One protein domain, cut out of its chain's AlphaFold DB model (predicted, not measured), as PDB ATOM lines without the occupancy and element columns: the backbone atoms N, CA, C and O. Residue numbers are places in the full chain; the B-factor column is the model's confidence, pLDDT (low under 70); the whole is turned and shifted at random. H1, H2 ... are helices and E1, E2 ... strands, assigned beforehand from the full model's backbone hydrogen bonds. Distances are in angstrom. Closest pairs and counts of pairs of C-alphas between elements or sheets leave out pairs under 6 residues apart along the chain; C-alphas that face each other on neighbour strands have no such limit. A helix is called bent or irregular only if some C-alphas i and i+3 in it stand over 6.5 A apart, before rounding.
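Overview. This is residues 62 to 132 and 142 to 260 of the 650 residues of an uncharacterized protein of Tenacibaculum sp. MAR_2010_89 (UniProt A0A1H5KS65). A closed barrel of eight strands, E1 to E8, has the long helix H1 along its outside, and a second, three-stranded sheet, E9 to E11, stands at one side of it, meeting the barrel at E6. After E11 a long link folds back to the barrel, and the short helix H2 lies outside it. The printed part has 190 residues with named elements in the order E1 to E8, H1, E9 to E11, H2; both sheets are antiparallel, the smaller in the order E9, E10, E11, and the class is mixed, helices and strands. The whole is compact, with a radius of gyration of the C-alphas of 17.8 A, and spans 52 by 39 by 32 A.

Arrangement. Start at E1, residues 62 to 72, whose antiparallel neighbour is E2, residues 78 to 89; N 65 and O 83 are 2.9 A apart, within hydrogen-bond range. Round the barrel follow E3, residues 94 to 103 (N 86 and O 98, 2.9 A), E4, residues 109 to 118 (N 99 and O 111, 2.7 A), and E5, residues 121 to 127 (N 123 and O 116, 2.9 A); E1 to E5 form a meander, each strand the antiparallel neighbour of the one before. E6, residues 145 to 156, bends by 74 degrees at residue 148 and pairs with E5 over residues 145 to 151 (N 124 and O 149, 2.8 A). E7, residues 159 to 165, and E8, residues 169 to 177, make a second meander with E6 (N 154 and O 161, 3.0 A; N 162 and O 173, 2.8 A), and E8 closes the ring with E1 (N 172 and O 69, 2.9 A). H1, residues 186 to 210, is on the barrel, outside it, at a height over the sheet of 7.9 A; its closest C-alphas to E3 are Ile 192 and Ala 100, 5.5 A. In H1, 17 of 21 O i to N i+4 pairs are within range. E9, residues 217 to 224, E10, residues 227 to 236, and E11, residues 239 to 245, are a third meander (N 220 and O 231, 2.9 A; N 232 and O 243, 2.8 A); the closest C-alphas of E6 and E10 are Tyr 146 and Thr 230, 5.6 A. H2, residues 257 to 260, is on the barrel, outside it, and too short for an O i to N i+4 pair.

Along the chain. Find C-alpha 62 at (137.408, 178.526, 49.752); E1 runs 27.4 A from there, bending by 71 degrees at residue 66. E2 is 30.2 A long and E6 29.2 A. From C-alpha 186 at (131.754, 171.936, 36.253), H1 runs 35.3 A; it is irregular, with C-alphas 187 and 190 7.4 A apart, and has a kink of 29 degrees near residue 204. H2 ends at C-alpha 260, (117.287, 176.211, 62.744).

Size, cuts and confidence. The two C-alphas farthest apart, those of Asp 183 and Tyr 238, are 53.1 A apart. Residues 133 to 141 are not printed, in the link across the cut from E5 to E6; C-alphas 132 and 142 are 14.7 A apart. Of the links printed whole, E11 to H2 is long. Mean pLDDT of the printed part is 86.2; look for values under 70 at residues 132, 182 to 183, 238 and 247 to 254.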
ATOM      1  N   VAL A  62     138.162 179.143  50.843       94.31
ATOM      2  CA  VAL A  62     137.408 178.526  49.752       94.31
ATOM      3  C   VAL A  62     136.645 177.341  50.323       94.31
ATOM      4  O   VAL A  62     137.231 176.500  51.006       94.31
ATOM      5  N   TYR A  63     135.347 177.271  50.059       93.62
ATOM      6  CA  TYR A  63     134.455 176.296  50.669       93.62
ATOM      7  C   TYR A  63     133.571 175.618  49.619       93.62
ATOM      8  O   TYR A  63     133.065 176.269  48.701       93.62
ATOM      9  N   GLU A  64     133.345 174.313  49.774       90.38
ATOM     10  CA  GLU A  64     132.411 173.532  48.956       90.38
ATOM     11  C   GLU A  64     131.319 172.877  49.796       90.38
ATOM     12  O   GLU A  64     131.526 172.535  50.961       90.38
ATOM     13  N   LEU A  65     130.136 172.735  49.201       89.00
ATOM     14  CA  LEU A  65     128.952 172.231  49.886       89.00
ATOM     15  C   LEU A  65     129.108 170.760  50.285       89.00
ATOM     16  O   LEU A  65     129.457 169.919  49.456       89.00
ATOM     17  N   VAL A  66     128.776 170.465  51.539       81.19
ATOM     18  CA  VAL A  66     128.547 169.111  52.059       81.19
ATOM     19  C   VAL A  66     127.058 168.786  51.976       81.19
ATOM     20  O   VAL A  66     126.676 167.777  51.391       81.19
ATOM     21  N   HIS A  67     126.222 169.669  52.522       81.31
ATOM     22  CA  HIS A  67     124.768 169.553  52.513       81.31
ATOM     23  C   HIS A  67     124.147 170.945  52.429       81.31
ATOM     24  O   HIS A  67     124.637 171.880  53.065       81.31
ATOM     25  N   GLY A  68     123.065 171.093  51.668       86.69
ATOM     26  CA  GLY A  68     122.326 172.343  51.637       86.69
ATOM     27  C   GLY A  68     120.872 172.166  51.237       86.69
ATOM     28  O   GLY A  68     120.536 171.326  50.402       86.69
ATOM     29  N   LYS A  69     120.005 172.990  51.819       89.56
ATOM     30  CA  LYS A  69     118.585 173.048  51.473       89.56
ATOM     31  C   LYS A  69     118.050 174.465  51.620       89.56
ATOM     32  O   LYS A  69     118.512 175.233  52.464       89.56
ATOM     33  N   THR A  70     117.037 174.783  50.834       89.56
ATOM     34  CA  THR A  70     116.182 175.944  51.061       89.56
ATOM     35  C   THR A  70     114.836 175.455  51.572       89.56
ATOM     36  O   THR A  70     114.187 174.645  50.914       89.56
ATOM     37  N   HIS A  71     114.439 175.931  52.747       87.31
ATOM     38  CA  HIS A  71     113.105 175.730  53.298       87.31
ATOM     39  C   HIS A  71     112.275 176.985  53.034       87.31
ATOM     40  O   HIS A  71     112.747 178.086  53.322       87.31
ATOM     41  N   ILE A  72     111.079 176.828  52.474       86.81
ATOM     42  CA  ILE A  72     110.129 177.914  52.213       86.81
ATOM     43  C   ILE A  72     108.836 177.559  52.938       86.81
ATOM     44  O   ILE A  72     108.381 176.419  52.860       86.81
ATOM     45  N   ILE A  73     108.246 178.518  53.647       82.19
ATOM     46  CA  ILE A  73     106.991 178.276  54.365       82.19
ATOM     47  C   ILE A  73     105.875 177.943  53.381       82.19
ATOM     48  O   ILE A  73     105.668 178.655  52.399       82.19
ATOM     49  N   GLY A  74     105.144 176.870  53.681       80.31
ATOM     50  CA  GLY A  74     104.023 176.402  52.866       80.31
ATOM     51  C   GLY A  74     104.427 175.627  51.608       80.31
ATOM     52  O   GLY A  74     103.547 175.282  50.826       80.31
ATOM     53  N   ASP A  75     105.716 175.330  51.413       78.94
ATOM     54  CA  ASP A  75     106.219 174.568  50.264       78.94
ATOM     55  C   ASP A  75     107.198 173.460  50.704       78.94
ATOM     56  O   ASP A  75     107.618 173.362  51.862       78.94
ATOM     57  N   ASN A  76     107.562 172.586  49.770       75.69
ATOM     58  CA  ASN A  76     108.545 171.534  49.968       75.69
ATOM     59  C   ASN A  76     109.973 172.094  50.077       75.69
ATOM     60  O   ASN A  76     110.324 173.132  49.520       75.69
ATOM     61  N   ASN A  77     110.847 171.338  50.745       78.19
ATOM     62  CA  ASN A  77     112.272 171.657  50.809       78.19
ATOM     63  C   ASN A  77     112.944 171.509  49.440       78.19
ATOM     64  O   ASN A  77     112.876 170.449  48.813       78.19
ATOM     65  N   PHE A  78     113.692 172.533  49.031       81.25
ATOM     66  CA  PHE A  78     114.508 172.504  47.822       81.25
ATOM     67  C   PHE A  78     115.943 172.114  48.162       81.25
ATOM     68  O   PHE A  78     116.674 172.871  48.798       81.25
ATOM     69  N   GLU A  79     116.366 170.933  47.724       84.69
ATOM     70  CA  GLU A  79     117.730 170.455  47.939       84.69
ATOM     71  C   GLU A  79     118.734 171.186  47.035       84.69
ATOM     72  O   GLU A  79     118.555 171.298  45.814       84.69
ATOM     73  N   ILE A  80     119.833 171.636  47.637       85.38
ATOM     74  CA  ILE A  80     120.974 172.209  46.933       85.38
ATOM     75  C   ILE A  80     122.039 171.119  46.854       85.38
ATOM     76  O   ILE A  80     122.695 170.802  47.839       85.38
ATOM     77  N   TYR A  81     122.231 170.537  45.671       80.19
ATOM     78  CA  TYR A  81     123.177 169.422  45.497       80.19
ATOM     79  C   TYR A  81     124.614 169.895  45.330       80.19
ATOM     80  O   TYR A  81     125.539 169.123  45.582       80.19
ATOM     81  N   LYS A  82     124.829 171.128  44.849       89.56
ATOM     82  CA  LYS A  82     126.166 171.702  44.641       89.56
ATOM     83  C   LYS A  82     126.149 173.180  44.980       89.56
ATOM     84  O   LYS A  82     125.311 173.925  44.477       89.56
ATOM     85  N   ALA A  83     127.114 173.604  45.782       92.75
ATOM     86  CA  ALA A  83     127.419 175.008  45.975       92.75
ATOM     87  C   ALA A  83     128.894 175.193  46.318       92.75
ATOM     88  O   ALA A  83     129.570 174.260  46.763       92.75
ATOM     89  N   ALA A  84     129.366 176.413  46.118       94.06
ATOM     90  CA  ALA A  84     130.656 176.863  46.591       94.06
ATOM     91  C   ALA A  84     130.574 178.325  47.010       94.06
ATOM     92  O   ALA A  84     129.809 179.101  46.431       94.06
ATOM     93  N   ILE A  85     131.378 178.685  48.003       95.75
ATOM     94  CA  ILE A  85     131.525 180.053  48.484       95.75
ATOM     95  C   ILE A  85     133.004 180.341  48.715       95.75
ATOM     96  O   ILE A  85     133.730 179.537  49.299       95.75
ATOM     97  N   VAL A  86     133.448 181.492  48.227       96.06
ATOM     98  CA  VAL A  86     134.766 182.049  48.518       96.06
ATOM     99  C   VAL A  86     134.555 183.255  49.410       96.06
ATOM    100  O   VAL A  86     133.774 184.142  49.066       96.06
ATOM    101  N   ILE A  87     135.237 183.269  50.552       97.19
ATOM    102  CA  ILE A  87     135.173 184.337  51.546       97.19
ATOM    103  C   ILE A  87     136.562 184.957  51.685       97.19
ATOM    104  O   ILE A  87     137.546 184.260  51.936       97.19
ATOM    105  N   ILE A  88     136.632 186.274  51.528       96.44
ATOM    106  CA  ILE A  88     137.850 187.080  51.513       96.44
ATOM    107  C   ILE A  88     137.774 188.070  52.671       96.44
ATOM    108  O   ILE A  88     136.831 188.852  52.763       96.44
ATOM    109  N   ARG A  89     138.779 188.075  53.544       95.81
ATOM    110  CA  ARG A  89     138.867 189.059  54.627       95.81
ATOM    111  C   ARG A  89     139.183 190.445  54.053       95.81
ATOM    112  O   ARG A  89     140.143 190.586  53.302       95.81
ATOM    113  N   LEU A  90     138.367 191.448  54.381       95.50
ATOM    114  CA  LEU A  90     138.527 192.837  53.917       95.50
ATOM    115  C   LEU A  90     139.003 193.771  55.035       95.50
ATOM    116  O   LEU A  90     139.748 194.711  54.776       95.50
ATOM    117  N   SER A  91     138.560 193.529  56.268       93.06
ATOM    118  CA  SER A  91     139.056 194.182  57.484       93.06
ATOM    119  C   SER A  91     138.856 193.260  58.692       93.06
ATOM    120  O   SER A  91     138.575 192.074  58.530       93.06
ATOM    121  N   GLU A  92     139.002 193.775  59.913       89.62
ATOM    122  CA  GLU A  92     138.757 192.999  61.139       89.62
ATOM    123  C   GLU A  92     137.310 192.512  61.258       89.62
ATOM    124  O   GLU A  92     137.064 191.402  61.718       89.62
ATOM    125  N   THR A  93     136.360 193.324  60.795       92.81
ATOM    126  CA  THR A  93     134.921 193.057  60.907       92.81
ATOM    127  C   THR A  93     134.234 192.727  59.585       92.81
ATOM    128  O   THR A  93     133.128 192.200  59.622       92.81
ATOM    129  N   ASP A  94     134.855 192.995  58.428       95.94
ATOM    130  CA  ASP A  94     134.219 192.838  57.113       95.94
ATOM    131  C   ASP A  94     134.876 191.720  56.287       95.94
ATOM    132  O   ASP A  94     136.097 191.684  56.105       95.94
ATOM    133  N   PHE A  95     134.041 190.854  55.714       97.62
ATOM    134  CA  PHE A  95     134.412 189.717  54.874       97.62
ATOM    135  C   PHE A  95     133.633 189.770  53.560       97.62
ATOM    136  O   PHE A  95     132.412 189.629  53.532       97.62
ATOM    137  N   GLY A  96     134.322 189.974  52.449       97.62
ATOM    138  CA  GLY A  96     133.721 189.882  51.128       97.62
ATOM    139  C   GLY A  96     133.455 188.432  50.746       97.62
ATOM    140  O   GLY A  96     134.187 187.537  51.164       97.62
ATOM    141  N   PHE A  97     132.424 188.179  49.949       97.88
ATOM    142  CA  PHE A  97     132.162 186.841  49.438       97.88
ATOM    143  C   PHE A  97     131.593 186.854  48.023       97.88
ATOM    144  O   PHE A  97     130.887 187.780  47.618       97.88
ATOM    145  N   TYR A  98     131.841 185.762  47.309       97.56
ATOM    146  CA  TYR A  98     131.088 185.363  46.128       97.56
ATOM    147  C   TYR A  98     130.826 183.863  46.170       97.56
ATOM    148  O   TYR A  98     131.616 183.076  46.691       97.56
ATOM    149  N   SER A  99     129.687 183.458  45.634       96.06
ATOM    150  CA  SER A  99     129.196 182.092  45.718       96.06
ATOM    151  C   SER A  99     128.366 181.718  44.500       96.06
ATOM    152  O   SER A  99     127.864 182.582  43.776       96.06
ATOM    153  N   ALA A 100     128.208 180.417  44.289       95.44
ATOM    154  CA  ALA A 100     127.180 179.888  43.412       95.44
ATOM    155  C   ALA A 100     126.566 178.640  44.030       95.44
ATOM    156  O   ALA A 100     127.273 177.833  44.637       95.44
ATOM    157  N   ASN A 101     125.267 178.456  43.832       93.56
ATOM    158  CA  ASN A 101     124.549 177.253  44.226       93.56
ATOM    159  C   ASN A 101     123.697 176.717  43.069       93.56
ATOM    160  O   ASN A 101     123.444 177.402  42.078       93.56
ATOM    161  N   LYS A 102     123.309 175.447  43.157       91.00
ATOM    162  CA  LYS A 102     122.644 174.732  42.068       91.00
ATOM    163  C   LYS A 102     121.558 173.828  42.647       91.00
ATOM    164  O   LYS A 102     121.851 172.890  43.386       91.00
ATOM    165  N   THR A 103     120.316 174.145  42.278       88.00
ATOM    166  CA  THR A 103     119.076 173.438  42.651       88.00
ATOM    167  C   THR A 103     118.533 172.645  41.460       88.00
ATOM    168  O   THR A 103     118.947 172.851  40.308       88.00
ATOM    169  N   LYS A 104     117.769 171.569  41.713       78.62
ATOM    170  CA  LYS A 104     117.565 170.524  40.687       78.62
ATOM    171  C   LYS A 104     116.560 171.060  39.686       78.62
ATOM    172  O   LYS A 104     115.546 171.608  40.082       78.62
ATOM    173  N   GLY A 105     116.891 170.981  38.399       80.38
ATOM    174  CA  GLY A 105     116.081 171.605  37.348       80.38
ATOM    175  C   GLY A 105     116.226 173.129  37.214       80.38
ATOM    176  O   GLY A 105     115.664 173.682  36.281       80.38
ATOM    177  N   ILE A 106     117.015 173.811  38.059       84.44
ATOM    178  CA  ILE A 106     117.175 175.281  38.025       84.44
ATOM    179  C   ILE A 106     118.614 175.643  37.671       84.44
ATOM    180  O   ILE A 106     119.539 175.056  38.231       84.44
ATOM    181  N   SER A 107     118.849 176.576  36.747       87.88
ATOM    182  CA  SER A 107     120.198 177.081  36.433       87.88
ATOM    183  C   SER A 107     120.945 177.558  37.693       87.88
ATOM    184  O   SER A 107     120.300 178.050  38.613       87.88
ATOM    185  N   PRO A 108     122.281 177.396  37.784       91.62
ATOM    186  CA  PRO A 108     123.007 177.799  38.983       91.62
ATOM    187  C   PRO A 108     122.900 179.306  39.219       91.62
ATOM    188  O   PRO A 108     123.093 180.088  38.285       91.62
ATOM    189  N   ILE A 109     122.639 179.691  40.464       92.94
ATOM    190  CA  ILE A 109     122.419 181.077  40.882       92.94
ATOM    191  C   ILE A 109     123.675 181.573  41.597       92.94
ATOM    192  O   ILE A 109     124.255 180.861  42.419       92.94
ATOM    193  N   GLY A 110     124.115 182.779  41.241       94.31
ATOM    194  CA  GLY A 110     125.233 183.470  41.874       94.31
ATOM    195  C   GLY A 110     124.768 184.380  43.007       94.31
ATOM    196  O   GLY A 110     123.686 184.953  42.933       94.31
ATOM    197  N   ASP A 111     125.589 184.534  44.044       95.69
ATOM    198  CA  ASP A 111     125.374 185.534  45.097       95.69
ATOM    199  C   ASP A 111     126.718 186.080  45.583       95.69
ATOM    200  O   ASP A 111     127.681 185.325  45.734       95.69
ATOM    201  N   PHE A 112     126.771 187.381  45.845       97.38
ATOM    202  CA  PHE A 112     127.952 188.090  46.320       97.38
ATOM    203  C   PHE A 112     127.586 189.199  47.306       97.38
ATOM    204  O   PHE A 112     126.428 189.616  47.425       97.38
ATOM    205  N   GLY A 113     128.593 189.701  48.013       96.88
ATOM    206  CA  GLY A 113     128.451 190.872  48.867       96.88
ATOM    207  C   GLY A 113     129.566 190.983  49.894       96.88
ATOM    208  O   GLY A 113     130.649 190.426  49.726       96.88
ATOM    209  N   VAL A 114     129.275 191.709  50.969       97.75
ATOM    210  CA  VAL A 114     130.142 191.828  52.145       97.75
ATOM    211  C   VAL A 114     129.340 191.439  53.379       97.75
ATOM    212  O   VAL A 114     128.207 191.885  53.547       97.75
ATOM    213  N   LEU A 115     129.927 190.592  54.214       96.44
ATOM    214  CA  LEU A 115     129.441 190.186  55.523       96.44
ATOM    215  C   LEU A 115     130.173 191.000  56.586       96.44
ATOM    216  O   LEU A 115     131.400 191.049  56.575       96.44
ATOM    217  N   ARG A 116     129.436 191.616  57.504       94.62
ATOM    218  CA  ARG A 116     129.975 192.344  58.651       94.62
ATOM    219  C   ARG A 116     129.676 191.594  59.937       94.62
ATOM    220  O   ARG A 116     128.507 191.337  60.210       94.62
ATOM    221  N   SER A 117     130.704 191.310  60.728       92.94
ATOM    222  CA  SER A 117     130.549 190.943  62.134       92.94
ATOM    223  C   SER A 117     130.191 192.192  62.938       92.94
ATOM    224  O   SER A 117     130.911 193.194  62.910       92.94
ATOM    225  N   PHE A 118     129.048 192.160  63.614       89.12
ATOM    226  CA  PHE A 118     128.545 193.257  64.428       89.12
ATOM    227  C   PHE A 118     127.777 192.701  65.628       89.12
ATOM    228  O   PHE A 118     126.791 191.990  65.454       89.12
ATOM    229  N   LYS A 119     128.222 193.045  66.847       82.50
ATOM    230  CA  LYS A 119     127.565 192.670  68.116       82.50
ATOM    231  C   LYS A 119     127.190 191.173  68.175       82.50
ATOM    232  O   LYS A 119     126.056 190.836  68.492       82.50
ATOM    233  N   ASN A 120     128.169 190.308  67.886       76.69
ATOM    234  CA  ASN A 120     128.110 188.833  67.914       76.69
ATOM    235  C   ASN A 120     127.347 188.144  66.769       76.69
ATOM    236  O   ASN A 120     127.285 186.920  66.741       76.69
ATOM    237  N   ASP A 121     126.831 188.898  65.800       84.88
ATOM    238  CA  ASP A 121     126.137 188.360  64.628       84.88
ATOM    239  C   ASP A 121     126.834 188.773  63.325       84.88
ATOM    240  O   ASP A 121     127.555 189.773  63.276       84.88
ATOM    241  N   PHE A 122     126.560 188.046  62.238       91.50
ATOM    242  CA  PHE A 122     126.944 188.467  60.892       91.50
ATOM    243  C   PHE A 122     125.767 189.097  60.147       91.50
ATOM    244  O   PHE A 122     124.629 188.635  60.226       91.50
ATOM    245  N   TYR A 123     126.057 190.134  59.364       91.88
ATOM    246  CA  TYR A 123     125.082 190.814  58.516       91.88
ATOM    247  C   TYR A 123     125.611 190.966  57.098       91.88
ATOM    248  O   TYR A 123     126.726 191.445  56.900       91.88
ATOM    249  N   LYS A 124     124.801 190.639  56.090       93.25
ATOM    250  CA  LYS A 124     125.051 191.092  54.720       93.25
ATOM    251  C   LYS A 124     124.856 192.607  54.683       93.25
ATOM    252  O   LYS A 124     123.812 193.107  55.102       93.25
ATOM    253  N   LEU A 125     125.857 193.326  54.194       94.06
ATOM    254  CA  LEU A 125     125.795 194.769  54.003       94.06
ATOM    255  C   LEU A 125     125.128 195.116  52.677       94.06
ATOM    256  O   LEU A 125     125.289 194.402  51.686       94.06
ATOM    257  N   ALA A 126     124.459 196.261  52.657       92.44
ATOM    258  CA  ALA A 126     124.038 196.924  51.435       92.44
ATOM    259  C   ALA A 126     124.413 198.406  51.462       92.44
ATOM    260  O   ALA A 126     124.819 198.950  52.494       92.44
ATOM    261  N   ILE A 127     124.332 199.024  50.288       91.69
ATOM    262  CA  ILE A 127     124.690 200.417  50.055       91.69
ATOM    263  C   ILE A 127     123.387 201.191  49.893       91.69
ATOM    264  O   ILE A 127     122.553 200.825  49.069       91.69
ATOM    265  N   CYS A 128     123.204 202.226  50.707       86.88
ATOM    266  CA  CYS A 128     122.119 203.181  50.536       86.88
ATOM    267  C   CYS A 128     122.365 203.982  49.259       86.88
ATOM    268  O   CYS A 128     123.487 204.442  49.044       86.88
ATOM    269  N   ASN A 129     121.327 204.109  48.436       80.62
ATOM    270  CA  ASN A 129     121.325 204.839  47.176       80.62
ATOM    271  C   ASN A 129     120.339 206.020  47.241       80.62
ATOM    272  O   ASN A 129     119.583 206.186  48.199       80.62
ATOM    273  N   GLU A 130     120.351 206.844  46.200       74.06
ATOM    274  CA  GLU A 130     119.538 208.052  46.075       74.06
ATOM    275  C   GLU A 130     118.076 207.800  45.653       74.06
ATOM    276  O   GLU A 130     117.322 208.746  45.412       74.06
ATOM    277  N   GLU A 131     117.664 206.537  45.505       70.50
ATOM    278  CA  GLU A 131     116.340 206.181  44.988       70.50
ATOM    279  C   GLU A 131     115.218 206.740  45.879       70.50
ATOM    280  O   GLU A 131     115.198 206.553  47.094       70.50
ATOM    281  N   GLY A 132     114.266 207.446  45.260       64.69
ATOM    282  CA  GLY A 132     113.140 208.076  45.959       64.69
ATOM    283  C   GLY A 132     113.451 209.434  46.601       64.69
ATOM    284  O   GLY A 132     112.564 210.023  47.219       64.69
ATOM    285  N   SER A 142     126.217 211.089  49.176       85.81
ATOM    286  CA  SER A 142     127.031 210.373  50.142       85.81
ATOM    287  C   SER A 142     126.413 209.002  50.421       85.81
ATOM    288  O   SER A 142     125.593 208.843  51.323       85.81
ATOM    289  N   ASN A 143     126.815 208.002  49.633       88.00
ATOM    290  CA  ASN A 143     126.423 206.606  49.833       88.00
ATOM    291  C   ASN A 143     126.924 206.092  51.191       88.00
ATOM    292  O   ASN A 143     128.093 206.262  51.528       88.00
ATOM    293  N   GLY A 144     126.058 205.406  51.934       90.25
ATOM    294  CA  GLY A 144     126.375 204.805  53.229       90.25
ATOM    295  C   GLY A 144     126.145 203.304  53.254       90.25
ATOM    296  O   GLY A 144     125.312 202.784  52.516       90.25
ATOM    297  N   LEU A 145     126.835 202.595  54.147       93.81
ATOM    298  CA  LEU A 145     126.571 201.176  54.394       93.81
ATOM    299  C   LEU A 145     125.461 200.990  55.431       93.81
ATOM    300  O   LEU A 145     125.392 201.716  56.424       93.81
ATOM    301  N   TYR A 146     124.625 199.976  55.239       92.06
ATOM    302  CA  TYR A 146     123.656 199.552  56.243       92.06
ATOM    303  C   TYR A 146     123.625 198.034  56.418       92.06
ATOM    304  O   TYR A 146     123.963 197.275  55.506       92.06
ATOM    305  N   LEU A 147     123.235 197.600  57.621       90.88
ATOM    306  CA  LEU A 147     122.987 196.191  57.927       90.88
ATOM    307  C   LEU A 147     121.708 195.770  57.192       90.88
ATOM    308  O   LEU A 147     120.634 196.273  57.516       90.88
ATOM    309  N   HIS A 148     121.833 194.909  56.178       87.38
ATOM    310  CA  HIS A 148     120.705 194.486  55.348       87.38
ATOM    311  C   HIS A 148     120.100 193.188  55.870       87.38
ATOM    312  O   HIS A 148     119.034 193.246  56.450       87.38
ATOM    313  N   ASN A 149     120.748 192.033  55.706       86.25
ATOM    314  CA  ASN A 149     120.187 190.754  56.168       86.25
ATOM    315  C   ASN A 149     121.067 190.179  57.263       86.25
ATOM    316  O   ASN A 149     122.276 190.072  57.061       86.25
ATOM    317  N   LYS A 150     120.477 189.732  58.376       86.62
ATOM    318  CA  LYS A 150     121.198 188.861  59.312       86.62
ATOM    319  C   LYS A 150     121.608 187.579  58.577       86.62
ATOM    320  O   LYS A 150     120.903 187.113  57.679       86.62
ATOM    321  N   VAL A 151     122.754 187.023  58.941       89.31
ATOM    322  CA  VAL A 151     123.275 185.743  58.461       89.31
ATOM    323  C   VAL A 151     123.863 185.024  59.666       89.31
ATOM    324  O   VAL A 151     124.681 185.587  60.386       89.31
ATOM    325  N   PHE A 152     123.456 183.782  59.898       89.25
ATOM    326  CA  PHE A 152     124.132 182.945  60.883       89.25
ATOM    327  C   PHE A 152     125.373 182.377  60.222       89.25
ATOM    328  O   PHE A 152     125.274 181.788  59.142       89.25
ATOM    329  N   ILE A 153     126.522 182.552  60.861       90.62
ATOM    330  CA  ILE A 153     127.772 181.936  60.438       90.62
ATOM    331  C   ILE A 153     128.411 181.323  61.668       90.62
ATOM    332  O   ILE A 153     128.646 182.015  62.655       90.62
ATOM    333  N   HIS A 154     128.708 180.034  61.581       87.25
ATOM    334  CA  HIS A 154     129.458 179.332  62.603       87.25
ATOM    335  C   HIS A 154     130.513 178.451  61.944       87.25
ATOM    336  O   HIS A 154     130.247 177.787  60.937       87.25
ATOM    337  N   LYS A 155     131.733 178.476  62.472       86.31
ATOM    338  CA  LYS A 155     132.860 177.731  61.926       86.31
ATOM    339  C   LYS A 155     133.414 176.796  62.997       86.31
ATOM    340  O   LYS A 155     133.524 177.135  64.165       86.31
ATOM    341  N   LYS A 156     133.738 175.571  62.576       82.31
ATOM    342  CA  LYS A 156     134.252 174.504  63.446       82.31
ATOM    343  C   LYS A 156     135.301 173.718  62.676       82.31
ATOM    344  O   LYS A 156     134.992 172.905  61.803       82.31
ATOM    345  N   GLY A 157     136.568 174.025  62.943       81.88
ATOM    346  CA  GLY A 157     137.694 173.492  62.180       81.88
ATOM    347  C   GLY A 157     137.585 173.827  60.687       81.88
ATOM    348  O   GLY A 157     137.598 174.993  60.293       81.88
ATOM    349  N   GLY A 158     137.490 172.793  59.850       83.00
ATOM    350  CA  GLY A 158     137.318 172.928  58.401       83.00
ATOM    351  C   GLY A 158     135.870 173.122  57.939       83.00
ATOM    352  O   GLY A 158     135.659 173.242  56.737       83.00
ATOM    353  N   LEU A 159     134.879 173.123  58.833       86.56
ATOM    354  CA  LEU A 159     133.466 173.269  58.478       86.56
ATOM    355  C   LEU A 159     132.983 174.708  58.651       86.56
ATOM    356  O   LEU A 159     133.435 175.418  59.548       86.56
ATOM    357  N   LEU A 160     132.037 175.107  57.803       91.56
ATOM    358  CA  LEU A 160     131.369 176.405  57.848       91.56
ATOM    359  C   LEU A 160     129.861 176.198  57.683       91.56
ATOM    360  O   LEU A 160     129.400 175.796  56.614       91.56
ATOM    361  N   GLY A 161     129.103 176.455  58.742       92.00
ATOM    362  CA  GLY A 161     127.647 176.466  58.739       92.00
ATOM    363  C   GLY A 161     127.146 177.871  58.442       92.00
ATOM    364  O   GLY A 161     127.586 178.832  59.068       92.00
ATOM    365  N   VAL A 162     126.236 177.994  57.477       93.19
ATOM    366  CA  VAL A 162     125.636 179.269  57.079       93.19
ATOM    367  C   VAL A 162     124.120 179.124  57.027       93.19
ATOM    368  O   VAL A 162     123.616 178.279  56.287       93.19
ATOM    369  N   ILE A 163     123.399 179.979  57.759       91.75
ATOM    370  CA  ILE A 163     121.951 180.166  57.582       91.75
ATOM    371  C   ILE A 163     121.732 181.557  57.003       91.75
ATOM    372  O   ILE A 163     122.000 182.565  57.663       91.75
ATOM    373  N   LYS A 164     121.245 181.626  55.761       89.50
ATOM    374  CA  LYS A 164     120.749 182.891  55.210       89.50
ATOM    375  C   LYS A 164     119.272 183.014  55.534       89.50
ATOM    376  O   LYS A 164     118.465 182.148  55.185       89.50
ATOM    377  N   TYR A 165     118.949 184.115  56.186       85.94
ATOM    378  CA  TYR A 165     117.600 184.468  56.559       85.94
ATOM    379  C   TYR A 165     116.926 185.198  55.389       85.94
ATOM    380  O   TYR A 165     117.515 186.112  54.816       85.94
ATOM    381  N   GLY A 166     115.713 184.778  55.030       80.81
ATOM    382  CA  GLY A 166     114.811 185.470  54.108       80.81
ATOM    383  C   GLY A 166     113.432 185.663  54.745       80.81
ATOM    384  O   GLY A 166     113.140 185.061  55.779       80.81
ATOM    385  N   SER A 167     112.581 186.488  54.133       76.44
ATOM    386  CA  SER A 167     111.274 186.855  54.703       76.44
ATOM    387  C   SER A 167     110.321 185.670  54.876       76.44
ATOM    388  O   SER A 167     109.628 185.599  55.878       76.44
ATOM    389  N   ASN A 168     110.298 184.738  53.922       82.75
ATOM    390  CA  ASN A 168     109.467 183.526  53.946       82.75
ATOM    391  C   ASN A 168     110.283 182.241  53.728       82.75
ATOM    392  O   ASN A 168     109.719 181.177  53.471       82.75
ATOM    393  N   PHE A 169     111.615 182.337  53.783       86.19
ATOM    394  CA  PHE A 169     112.496 181.206  53.538       86.19
ATOM    395  C   PHE A 169     113.755 181.227  54.406       86.19
ATOM    396  O   PHE A 169     114.164 182.246  54.977       86.19
ATOM    397  N   ARG A 170     114.404 180.067  54.461       88.31
ATOM    398  CA  ARG A 170     115.723 179.848  55.049       88.31
ATOM    399  C   ARG A 170     116.591 179.064  54.104       88.31
ATOM    400  O   ARG A 170     116.150 178.072  53.529       88.31
ATOM    401  N   ASN A 171     117.837 179.489  53.968       90.31
ATOM    402  CA  ASN A 171     118.841 178.742  53.234       90.31
ATOM    403  C   ASN A 171     119.874 178.190  54.215       90.31
ATOM    404  O   ASN A 171     120.648 178.955  54.782       90.31
ATOM    405  N   TYR A 172     119.862 176.872  54.395       92.31
ATOM    406  CA  TYR A 172     120.739 176.127  55.290       92.31
ATOM    407  C   TYR A 172     121.877 175.523  54.484       92.31
ATOM    408  O   TYR A 172     121.622 174.717  53.588       92.31
ATOM    409  N   MET A 173     123.117 175.906  54.776       93.00
ATOM    410  CA  MET A 173     124.280 175.510  53.986       93.00
ATOM    411  C   MET A 173     125.430 175.075  54.889       93.00
ATOM    412  O   MET A 173     126.010 175.891  55.602       93.00
ATOM    413  N   LEU A 174     125.792 173.796  54.824       89.19
ATOM    414  CA  LEU A 174     126.978 173.247  55.469       89.19
ATOM    415  C   LEU A 174     128.085 173.095  54.430       89.19
ATOM    416  O   LEU A 174     127.966 172.298  53.498       89.19
ATOM    417  N   TYR A 175     129.183 173.816  54.616       90.00
ATOM    418  CA  TYR A 175     130.351 173.726  53.757       90.00
ATOM    419  C   TYR A 175     131.550 173.099  54.464       90.00
ATOM    420  O   TYR A 175     131.677 173.158  55.684       90.00
ATOM    421  N   LYS A 176     132.479 172.572  53.664       86.75
ATOM    422  CA  LYS A 176     133.829 172.183  54.085       86.75
ATOM    423  C   LYS A 176     134.883 173.002  53.338       86.75
ATOM    424  O   LYS A 176     134.708 173.328  52.163       86.75
ATOM    425  N   LYS A 177     135.974 173.336  54.022       87.56
ATOM    426  CA  LYS A 177     137.092 174.131  53.505       87.56
ATOM    427  C   LYS A 177     137.907 173.321  52.491       87.56
ATOM    428  O   LYS A 177     138.203 172.150  52.723       87.56
ATOM    429  N   LYS A 178     138.290 173.957  51.384       84.62
ATOM    430  CA  LYS A 178     139.204 173.439  50.353       84.62
ATOM    431  C   LYS A 178     140.589 174.079  50.483       84.62
ATOM    432  O   LYS A 178     140.751 175.093  51.162       84.62
ATOM    433  N   LYS A 179     141.577 173.479  49.810       75.94
ATOM    434  CA  LYS A 179     142.944 174.018  49.718       75.94
ATOM    435  C   LYS A 179     143.028 175.241  48.797       75.94
ATOM    436  O   LYS A 179     143.686 176.206  49.165       75.94
ATOM    437  N   ASP A 180     142.339 175.228  47.658       77.75
ATOM    438  CA  ASP A 180     142.314 176.335  46.696       77.75
ATOM    439  C   ASP A 180     141.012 176.343  45.859       77.75
ATOM    440  O   ASP A 180     140.092 175.556  46.106       77.75
ATOM    441  N   GLU A 181     140.915 177.284  44.911       70.06
ATOM    442  CA  GLU A 181     139.781 177.446  43.983       70.06
ATOM    443  C   GLU A 181     139.782 176.442  42.813       70.06
ATOM    444  O   GLU A 181     138.861 176.482  41.993       70.06
ATOM    445  N   SER A 182     140.791 175.567  42.688       60.56
ATOM    446  CA  SER A 182     140.828 174.593  41.595       60.56
ATOM    447  C   SER A 182     139.730 173.538  41.799       60.56
ATOM    448  O   SER A 182     139.479 173.047  42.902       60.56
ATOM    449  N   ASP A 183     138.989 173.260  40.727       62.75
ATOM    450  CA  ASP A 183     137.930 172.249  40.674       62.75
ATOM    451  C   ASP A 183     136.697 172.517  41.552       62.75
ATOM    452  O   ASP A 183     136.239 171.663  42.323       62.75
ATOM    453  N   PHE A 184     136.068 173.687  41.402       79.81
ATOM    454  CA  PHE A 184     134.621 173.721  41.622       79.81
ATOM    455  C   PHE A 184     133.923 172.822  40.596       79.81
ATOM    456  O   PHE A 184     134.413 172.582  39.490       79.81
ATOM    457  N   TYR A 185     132.752 172.306  40.970       80.69
ATOM    458  CA  TYR A 185     131.957 171.477  40.073       80.69
ATOM    459  C   TYR A 185     131.756 172.173  38.726       80.69
ATOM    460  O   TYR A 185     131.402 173.350  38.688       80.69
ATOM    461  N   ILE A 186     131.897 171.423  37.628       83.62
ATOM    462  CA  ILE A 186     131.754 171.936  36.253       83.62
ATOM    463  C   ILE A 186     130.456 172.742  36.091       83.62
ATOM    464  O   ILE A 186     130.443 173.796  35.458       83.62
ATOM    465  N   SER A 187     129.376 172.297  36.743       85.31
ATOM    466  CA  SER A 187     128.078 172.973  36.741       85.31
ATOM    467  C   SER A 187     128.076 174.368  37.377       85.31
ATOM    468  O   SER A 187     127.143 175.120  37.135       85.31
ATOM    469  N   LEU A 188     129.060 174.710  38.212       90.25
ATOM    470  CA  LEU A 188     129.164 175.990  38.920       90.25
ATOM    471  C   LEU A 188     130.175 176.949  38.281       90.25
ATOM    472  O   LEU A 188     130.033 178.157  38.455       90.25
ATOM    473  N   ASN A 189     131.164 176.450  37.535       89.12
ATOM    474  CA  ASN A 189     132.320 177.235  37.076       89.12
ATOM    475  C   ASN A 189     131.940 178.523  36.340       89.12
ATOM    476  O   ASN A 189     132.475 179.591  36.639       89.12
ATOM    477  N   LYS A 190     130.985 178.441  35.404       91.62
ATOM    478  CA  LYS A 190     130.510 179.616  34.659       91.62
ATOM    479  C   LYS A 190     129.886 180.653  35.594       91.62
ATOM    480  O   LYS A 190     130.240 181.826  35.527       91.62
ATOM    481  N   THR A 191     128.985 180.217  36.472       95.19
ATOM    482  CA  THR A 191     128.286 181.105  37.404       95.19
ATOM    483  C   THR A 191     129.260 181.722  38.400       95.19
ATOM    484  O   THR A 191     129.281 182.936  38.514       95.19
ATOM    485  N   ILE A 192     130.142 180.940  39.033       92.94
ATOM    486  CA  ILE A 192     131.150 181.461  39.976       92.94
ATOM    487  C   ILE A 192     132.051 182.500  39.311       92.94
ATOM    488  O   ILE A 192     132.310 183.546  39.904       92.94
ATOM    489  N   LYS A 193     132.504 182.252  38.076       93.19
ATOM    490  CA  LYS A 193     133.333 183.207  37.330       93.19
ATOM    491  C   LYS A 193     132.601 184.531  37.096       93.19
ATOM    492  O   LYS A 193     133.193 185.587  37.305       93.19
ATOM    493  N   ASN A 194     131.330 184.475  36.702       94.75
ATOM    494  CA  ASN A 194     130.507 185.667  36.493       94.75
ATOM    495  C   ASN A 194     130.261 186.411  37.815       94.75
ATOM    496  O   ASN A 194     130.537 187.606  37.904       94.75
ATOM    497  N   THR A 195     129.856 185.696  38.869       96.38
ATOM    498  CA  THR A 195     129.635 186.260  40.208       96.38
ATOM    499  C   THR A 195     130.900 186.923  40.756       96.38
ATOM    500  O   THR A 195     130.829 187.989  41.359       96.38
ATOM    501  N   LYS A 196     132.083 186.336  40.524       95.88
ATOM    502  CA  LYS A 196     133.375 186.916  40.924       95.88
ATOM    503  C   LYS A 196     133.617 188.272  40.255       95.88
ATOM    504  O   LYS A 196     134.074 189.203  40.912       95.88
ATOM    505  N   GLN A 197     133.290 188.411  38.969       96.31
ATOM    506  CA  GLN A 197     133.414 189.690  38.257       96.31
ATOM    507  C   GLN A 197     132.453 190.750  38.809       96.31
ATOM    508  O   GLN A 197     132.851 191.900  38.993       96.31
ATOM    509  N   GLU A 198     131.206 190.373  39.094       97.38
ATOM    510  CA  GLU A 198     130.213 191.270  39.699       97.38
ATOM    511  C   GLU A 198     130.612 191.690  41.117       97.38
ATOM    512  O   GLU A 198     130.543 192.873  41.452       97.38
ATOM    513  N   TYR A 199     131.138 190.755  41.909       97.50
ATOM    514  CA  TYR A 199     131.678 191.020  43.238       97.50
ATOM    515  C   TYR A 199     132.778 192.090  43.219       97.50
ATOM    516  O   TYR A 199     132.726 193.024  44.015       97.50
ATOM    517  N   TYR A 200     133.749 192.012  42.300       96.31
ATOM    518  CA  TYR A 200     134.807 193.028  42.226       96.31
ATOM    519  C   TYR A 200     134.279 194.409  41.821       96.31
ATOM    520  O   TYR A 200     134.757 195.412  42.346       96.31
ATOM    521  N   LYS A 201     133.258 194.481  40.956       95.50
ATOM    522  CA  LYS A 201     132.574 195.752  40.652       95.50
ATOM    523  C   LYS A 201     131.857 196.305  41.886       95.50
ATOM    524  O   LYS A 201     131.966 197.491  42.183       95.50
ATOM    525  N   TYR A 202     131.158 195.445  42.627       95.38
ATOM    526  CA  TYR A 202     130.493 195.814  43.874       95.38
ATOM    527  C   TYR A 202     131.482 196.300  44.940       95.38
ATOM    528  O   TYR A 202     131.195 197.262  45.651       95.38
ATOM    529  N   LEU A 203     132.664 195.683  45.025       95.19
ATOM    530  CA  LEU A 203     133.687 196.021  46.010       95.19
ATOM    531  C   LEU A 203     134.168 197.475  45.882       95.19
ATOM    532  O   LEU A 203     134.414 198.122  46.898       95.19
ATOM    533  N   GLU A 204     134.246 198.014  44.664       93.19
ATOM    534  CA  GLU A 204     134.589 199.424  44.441       93.19
ATOM    535  C   GLU A 204     133.524 200.375  45.003       93.19
ATOM    536  O   GLU A 204     133.852 201.363  45.664       93.19
ATOM    537  N   ASN A 205     132.242 200.046  44.834       91.94
ATOM    538  CA  ASN A 205     131.148 200.822  45.424       91.94
ATOM    539  C   ASN A 205     131.120 200.688  46.950       91.94
ATOM    540  O   ASN A 205     130.924 201.677  47.652       91.94
ATOM    541  N   TYR A 206     131.379 199.489  47.473       94.88
ATOM    542  CA  TYR A 206     131.506 199.257  48.909       94.88
ATOM    543  C   TYR A 206     132.632 200.099  49.523       94.88
ATOM    544  O   TYR A 206     132.416 200.709  50.566       94.88
ATOM    545  N   LYS A 207     133.808 200.189  48.884       93.69
ATOM    546  CA  LYS A 207     134.921 201.025  49.372       93.69
ATOM    547  C   LYS A 207     134.519 202.498  49.454       93.69
ATOM    548  O   LYS A 207     134.788 203.139  50.466       93.69
ATOM    549  N   LYS A 208     133.839 203.015  48.423       90.50
ATOM    550  CA  LYS A 208     133.308 204.389  48.415       90.50
ATOM    551  C   LYS A 208     132.289 204.608  49.537       90.50
ATOM    552  O   LYS A 208     132.410 205.573  50.275       90.50
ATOM    553  N   ALA A 209     131.339 203.687  49.707       91.81
ATOM    554  CA  ALA A 209     130.308 203.783  50.742       91.81
ATOM    555  C   ALA A 209     130.842 203.565  52.171       91.81
ATOM    556  O   ALA A 209     130.250 204.041  53.135       91.81
ATOM    557  N   LYS A 210     131.950 202.829  52.331       91.94
ATOM    558  CA  LYS A 210     132.659 202.676  53.610       91.94
ATOM    559  C   LYS A 210     133.379 203.964  54.002       91.94
ATOM    560  O   LYS A 210     133.349 204.331  55.170       91.94
ATOM    561  N   ASN A 211     133.976 204.639  53.023       91.44
ATOM    562  CA  ASN A 211     134.682 205.908  53.176       91.44
ATOM    563  C   ASN A 211     133.771 207.090  52.800       91.44
ATOM    564  O   ASN A 211     134.154 207.944  52.001       91.44
ATOM    565  N   PHE A 212     132.544 207.092  53.325       89.12
ATOM    566  CA  PHE A 212     131.563 208.140  53.058       89.12
ATOM    567  C   PHE A 212     132.013 209.497  53.622       89.12
ATOM    568  O   PHE A 212     132.838 209.569  54.536       89.12
ATOM    569  N   ASP A 213     131.441 210.583  53.104       88.31
ATOM    570  CA  ASP A 213     131.723 211.928  53.597       88.31
ATOM    571  C   ASP A 213     131.001 212.161  54.933       88.31
ATOM    572  O   ASP A 213     129.785 212.362  54.978       88.31
ATOM    573  N   ALA A 214     131.751 212.141  56.036       87.31
ATOM    574  CA  ALA A 214     131.212 212.328  57.383       87.31
ATOM    575  C   ALA A 214     130.586 213.718  57.614       87.31
ATOM    576  O   ALA A 214     129.815 213.888  58.560       87.31
ATOM    577  N   ALA A 215     130.875 214.711  56.761       88.00
ATOM    578  CA  ALA A 215     130.202 216.007  56.804       88.00
ATOM    579  C   ALA A 215     128.778 215.948  56.219       88.00
ATOM    580  O   ALA A 215     127.920 216.746  56.612       88.00
ATOM    581  N   LYS A 216     128.526 215.001  55.304       87.50
ATOM    582  CA  LYS A 216     127.250 214.825  54.595       87.50
ATOM    583  C   LYS A 216     126.417 213.660  55.105       87.50
ATOM    584  O   LYS A 216     125.204 213.679  54.941       87.50
ATOM    585  N   LEU A 217     127.022 212.650  55.719       89.44
ATOM    586  CA  LEU A 217     126.311 211.474  56.199       89.44
ATOM    587  C   LEU A 217     126.749 211.112  57.614       89.44
ATOM    588  O   LEU A 217     127.932 210.988  57.904       89.44
ATOM    589  N   LYS A 218     125.774 210.858  58.485       91.31
ATOM    590  CA  LYS A 218     125.979 210.176  59.765       91.31
ATOM    591  C   LYS A 218     125.209 208.861  59.774       91.31
ATOM    592  O   LYS A 218     124.033 208.829  59.414       91.31
ATOM    593  N   ILE A 219     125.858 207.788  60.216       90.88
ATOM    594  CA  ILE A 219     125.261 206.455  60.337       90.88
ATOM    595  C   ILE A 219     125.155 206.098  61.819       90.88
ATOM    596  O   ILE A 219     126.138 206.179  62.550       90.88
ATOM    597  N   GLU A 220     123.967 205.696  62.262       92.06
ATOM    598  CA  GLU A 220     123.728 205.207  63.621       92.06
ATOM    599  C   GLU A 220     123.037 203.842  63.581       92.06
ATOM    600  O   GLU A 220     122.195 203.588  62.717       92.06
ATOM    601  N   HIS A 221     123.353 202.975  64.544       90.56
ATOM    602  CA  HIS A 221     122.690 201.684  64.710       90.56
ATOM    603  C   HIS A 221     121.810 201.700  65.957       90.56
ATOM    604  O   HIS A 221     122.256 202.108  67.028       90.56
ATOM    605  N   GLN A 222     120.568 201.240  65.829       88.44
ATOM    606  CA  GLN A 222     119.636 201.126  66.948       88.44
ATOM    607  C   GLN A 222     119.046 199.722  66.991       88.44
ATOM    608  O   GLN A 222     118.551 199.231  65.981       88.44
ATOM    609  N   PHE A 223     119.052 199.102  68.166       84.50
ATOM    610  CA  PHE A 223     118.387 197.824  68.386       84.50
ATOM    611  C   PHE A 223     116.888 198.040  68.622       84.50
ATOM    612  O   PHE A 223     116.508 198.911  69.409       84.50
ATOM    613  N   ASN A 224     116.037 197.297  67.913       79.12
ATOM    614  CA  ASN A 224     114.583 197.369  68.049       79.12
ATOM    615  C   ASN A 224     113.970 195.962  67.983       79.12
ATOM    616  O   ASN A 224     113.985 195.336  66.922       79.12
ATOM    617  N   GLY A 225     113.428 195.477  69.105       75.81
ATOM    618  CA  GLY A 225     112.987 194.085  69.234       75.81
ATOM    619  C   GLY A 225     114.179 193.137  69.105       75.81
ATOM    620  O   GLY A 225     115.052 193.162  69.963       75.81
ATOM    621  N   ASP A 226     114.240 192.393  67.997       71.44
ATOM    622  CA  ASP A 226     115.299 191.416  67.684       71.44
ATOM    623  C   ASP A 226     116.200 191.829  66.502       71.44
ATOM    624  O   ASP A 226     117.035 191.048  66.039       71.44
ATOM    625  N   VAL A 227     116.019 193.037  65.955       77.19
ATOM    626  CA  VAL A 227     116.701 193.480  64.728       77.19
ATOM    627  C   VAL A 227     117.475 194.775  64.966       77.19
ATOM    628  O   VAL A 227     116.985 195.725  65.581       77.19
ATOM    629  N   TRP A 228     118.689 194.841  64.420       84.69
ATOM    630  CA  TRP A 228     119.457 196.080  64.339       84.69
ATOM    631  C   TRP A 228     119.014 196.920  63.142       84.69
ATOM    632  O   TRP A 228     119.125 196.512  61.988       84.69
ATOM    633  N   LEU A 229     118.543 198.127  63.428       85.69
ATOM    634  CA  LEU A 229     118.205 199.147  62.446       85.69
ATOM    635  C   LEU A 229     119.432 199.994  62.139       85.69
ATOM    636  O   LEU A 229     120.182 200.353  63.048       85.69
ATOM    637  N   THR A 230     119.593 200.383  60.876       89.56
ATOM    638  CA  THR A 230     120.587 201.392  60.495       89.56
ATOM    639  C   THR A 230     119.881 202.680  60.101       89.56
ATOM    640  O   THR A 230     119.030 202.689  59.214       89.56
ATOM    641  N   LYS A 231     120.235 203.782  60.755       89.00
ATOM    642  CA  LYS A 231     119.723 205.121  60.472       89.00
ATOM    643  C   LYS A 231     120.792 205.926  59.758       89.00
ATOM    644  O   LYS A 231     121.885 206.106  60.286       89.00
ATOM    645  N   HIS A 232     120.456 206.413  58.573       89.75
ATOM    646  CA  HIS A 232     121.272 207.334  57.798       89.75
ATOM    647  C   HIS A 232     120.703 208.738  57.947       89.75
ATOM    648  O   HIS A 232     119.521 208.972  57.697       89.75
ATOM    649  N   PHE A 233     121.539 209.669  58.382       88.19
ATOM    650  CA  PHE A 233     121.212 211.083  58.485       88.19
ATOM    651  C   PHE A 233     122.020 211.819  57.430       88.19
ATOM    652  O   PHE A 233     123.225 212.008  57.589       88.19
ATOM    653  N   HIS A 234     121.344 212.203  56.356       86.94
ATOM    654  CA  HIS A 234     121.944 212.917  55.245       86.94
ATOM    655  C   HIS A 234     121.814 214.419  55.469       86.94
ATOM    656  O   HIS A 234     120.748 214.922  55.837       86.94
ATOM    657  N   LYS A 235     122.909 215.126  55.222       83.25
ATOM    658  CA  LYS A 235     123.035 216.576  55.182       83.25
ATOM    659  C   LYS A 235     123.628 216.932  53.826       83.25
ATOM    660  O   LYS A 235     124.825 217.166  53.684       83.25
ATOM    661  N   GLU A 236     122.764 216.922  52.823       78.56
ATOM    662  CA  GLU A 236     123.136 217.283  51.463       78.56
ATOM    663  C   GLU A 236     123.026 218.801  51.281       78.56
ATOM    664  O   GLU A 236     122.311 219.478  52.022       78.56
ATOM    665  N   ASN A 237     123.700 219.350  50.264       71.06
ATOM    666  CA  ASN A 237     123.816 220.802  50.034       71.06
ATOM    667  C   ASN A 237     122.474 221.569  49.973       71.06
ATOM    668  O   ASN A 237     122.463 222.788  50.107       71.06
ATOM    669  N   TYR A 238     121.355 220.878  49.756       67.31
ATOM    670  CA  TYR A 238     120.029 221.449  49.511       67.31
ATOM    671  C   TYR A 238     118.932 220.876  50.436       67.31
ATOM    672  O   TYR A 238     117.822 221.407  50.449       67.31
ATOM    673  N   LYS A 239     119.203 219.810  51.214       70.25
ATOM    674  CA  LYS A 239     118.219 219.194  52.124       70.25
ATOM    675  C   LYS A 239     118.884 218.302  53.176       70.25
ATOM    676  O   LYS A 239     119.803 217.543  52.876       70.25
ATOM    677  N   SER A 240     118.333 218.325  54.387       78.81
ATOM    678  CA  SER A 240     118.627 217.332  55.423       78.81
ATOM    679  C   SER A 240     117.470 216.351  55.541       78.81
ATOM    680  O   SER A 240     116.314 216.766  55.646       78.81
ATOM    681  N   PHE A 241     117.760 215.054  55.543       79.50
ATOM    682  CA  PHE A 241     116.740 214.021  55.707       79.50
ATOM    683  C   PHE A 241     117.297 212.798  56.430       79.50
ATOM    684  O   PHE A 241     118.504 212.623  56.593       79.50
ATOM    685  N   LYS A 242     116.384 211.951  56.898       80.56
ATOM    686  CA  LYS A 242     116.710 210.728  57.620       80.56
ATOM    687  C   LYS A 242     116.107 209.544  56.890       80.56
ATOM    688  O   LYS A 242     114.892 209.507  56.714       80.56
ATOM    689  N   ASN A 243     116.939 208.568  56.548       80.88
ATOM    690  CA  ASN A 243     116.490 207.276  56.059       80.88
ATOM    691  C   ASN A 243     116.716 206.212  57.138       80.88
ATOM    692  O   ASN A 243     117.719 206.238  57.852       80.88
ATOM    693  N   THR A 244     115.761 205.304  57.316       79.88
ATOM    694  CA  THR A 244     115.899 204.188  58.260       79.88
ATOM    695  C   THR A 244     115.805 202.896  57.478       79.88
ATOM    696  O   THR A 244     114.749 202.568  56.950       79.88
ATOM    697  N   HIS A 245     116.906 202.159  57.437       80.75
ATOM    698  CA  HIS A 245     116.961 200.837  56.843       80.75
ATOM    699  C   HIS A 245     116.675 199.804  57.931       80.75
ATOM    700  O   HIS A 245     117.397 199.710  58.930       80.75
ATOM    701  N   SER A 246     115.599 199.051  57.734       71.19
ATOM    702  CA  SER A 246     115.249 197.890  58.537       71.19
ATOM    703  C   SER A 246     115.279 196.641  57.669       71.19
ATOM    704  O   SER A 246     114.897 196.661  56.499       71.19
ATOM    705  N   TYR A 247     115.719 195.542  58.266       68.69
ATOM    706  CA  TYR A 247     115.448 194.218  57.733       68.69
ATOM    707  C   TYR A 247     114.081 193.749  58.229       68.69
ATOM    708  O   TYR A 247     113.717 194.034  59.374       68.69
ATOM    709  N   GLN A 248     113.332 193.005  57.414       60.03
ATOM    710  CA  GLN A 248     112.170 192.277  57.926       60.03
ATOM    711  C   GLN A 248     112.652 191.240  58.942       60.03
ATOM    712  O   GLN A 248     113.568 190.475  58.647       60.03
ATOM    713  N   ASN A 249     112.061 191.234  60.142       59.12
ATOM    714  CA  ASN A 249     112.434 190.278  61.181       59.12
ATOM    715  C   ASN A 249     112.300 188.852  60.616       59.12
ATOM    716  O   ASN A 249     111.197 188.466  60.224       59.12
ATOM    717  N   PRO A 250     113.391 188.070  60.542       57.19
ATOM    718  CA  PRO A 250     113.295 186.721  60.022       57.19
ATOM    719  C   PRO A 250     112.549 185.806  60.995       57.19
ATOM    720  O   PRO A 250     111.963 184.819  60.556       57.19
ATOM    721  N   TYR A 251     112.537 186.106  62.294       60.19
ATOM    722  CA  TYR A 251     111.848 185.326  63.315       60.19
ATOM    723  C   TYR A 251     110.332 185.535  63.194       60.19
ATOM    724  O   TYR A 251     109.726 186.322  63.912       60.19
ATOM    725  N   GLN A 252     109.719 184.830  62.243       64.94
ATOM    726  CA  GLN A 252     108.271 184.718  62.076       64.94
ATOM    727  C   GLN A 252     107.673 183.908  63.231       64.94
ATOM    728  O   GLN A 252     107.313 182.749  63.051       64.94
ATOM    729  N   GLU A 253     107.666 184.475  64.440       61.75
ATOM    730  CA  GLU A 253     107.017 183.906  65.635       61.75
ATOM    731  C   GLU A 253     107.407 182.445  65.935       61.75
ATOM    732  O   GLU A 253     106.632 181.657  66.465       61.75
ATOM    733  N   GLY A 254     108.633 182.058  65.574       66.25
ATOM    734  CA  GLY A 254     109.164 180.725  65.843       66.25
ATOM    735  C   GLY A 254     108.948 179.660  64.761       66.25
ATOM    736  O   GLY A 254     109.367 178.522  64.955       66.25
ATOM    737  N   GLN A 255     108.396 180.014  63.595       74.62
ATOM    738  CA  GLN A 255     108.114 179.065  62.502       74.62
ATOM    739  C   GLN A 255     109.340 178.330  61.930       74.62
ATOM    740  O   GLN A 255     109.170 177.294  61.303       74.62
ATOM    741  N   PHE A 256     110.558 178.833  62.160       79.62
ATOM    742  CA  PHE A 256     111.810 178.189  61.737       79.62
ATOM    743  C   PHE A 256     112.638 177.625  62.902       79.62
ATOM    744  O   PHE A 256     113.750 177.155  62.676       79.62
ATOM    745  N   ILE A 257     112.153 177.694  64.155       78.06
ATOM    746  CA  ILE A 257     112.939 177.283  65.337       78.06
ATOM    747  C   ILE A 257     113.381 175.829  65.213       78.06
ATOM    748  O   ILE A 257     114.522 175.503  65.535       78.06
ATOM    749  N   LYS A 258     112.493 174.962  64.725       78.06
ATOM    750  CA  LYS A 258     112.783 173.540  64.564       78.06
ATOM    751  C   LYS A 258     113.866 173.318  63.511       78.06
ATOM    752  O   LYS A 258     114.826 172.602  63.765       78.06
ATOM    753  N   GLU A 259     113.743 173.940  62.346       81.25
ATOM    754  CA  GLU A 259     114.685 173.793  61.241       81.25
ATOM    755  C   GLU A 259     116.053 174.408  61.565       81.25
ATOM    756  O   GLU A 259     117.077 173.810  61.225       81.25
ATOM    757  N   ASP A 260     116.073 175.558  62.250       82.81
ATOM    758  CA  ASP A 260     117.287 176.211  62.744       82.81
ATOM    759  C   ASP A 260     117.982 175.324  63.789       82.81
ATOM    760  O   ASP A 260     119.176 175.053  63.654       82.81
TER     761      ASP A 260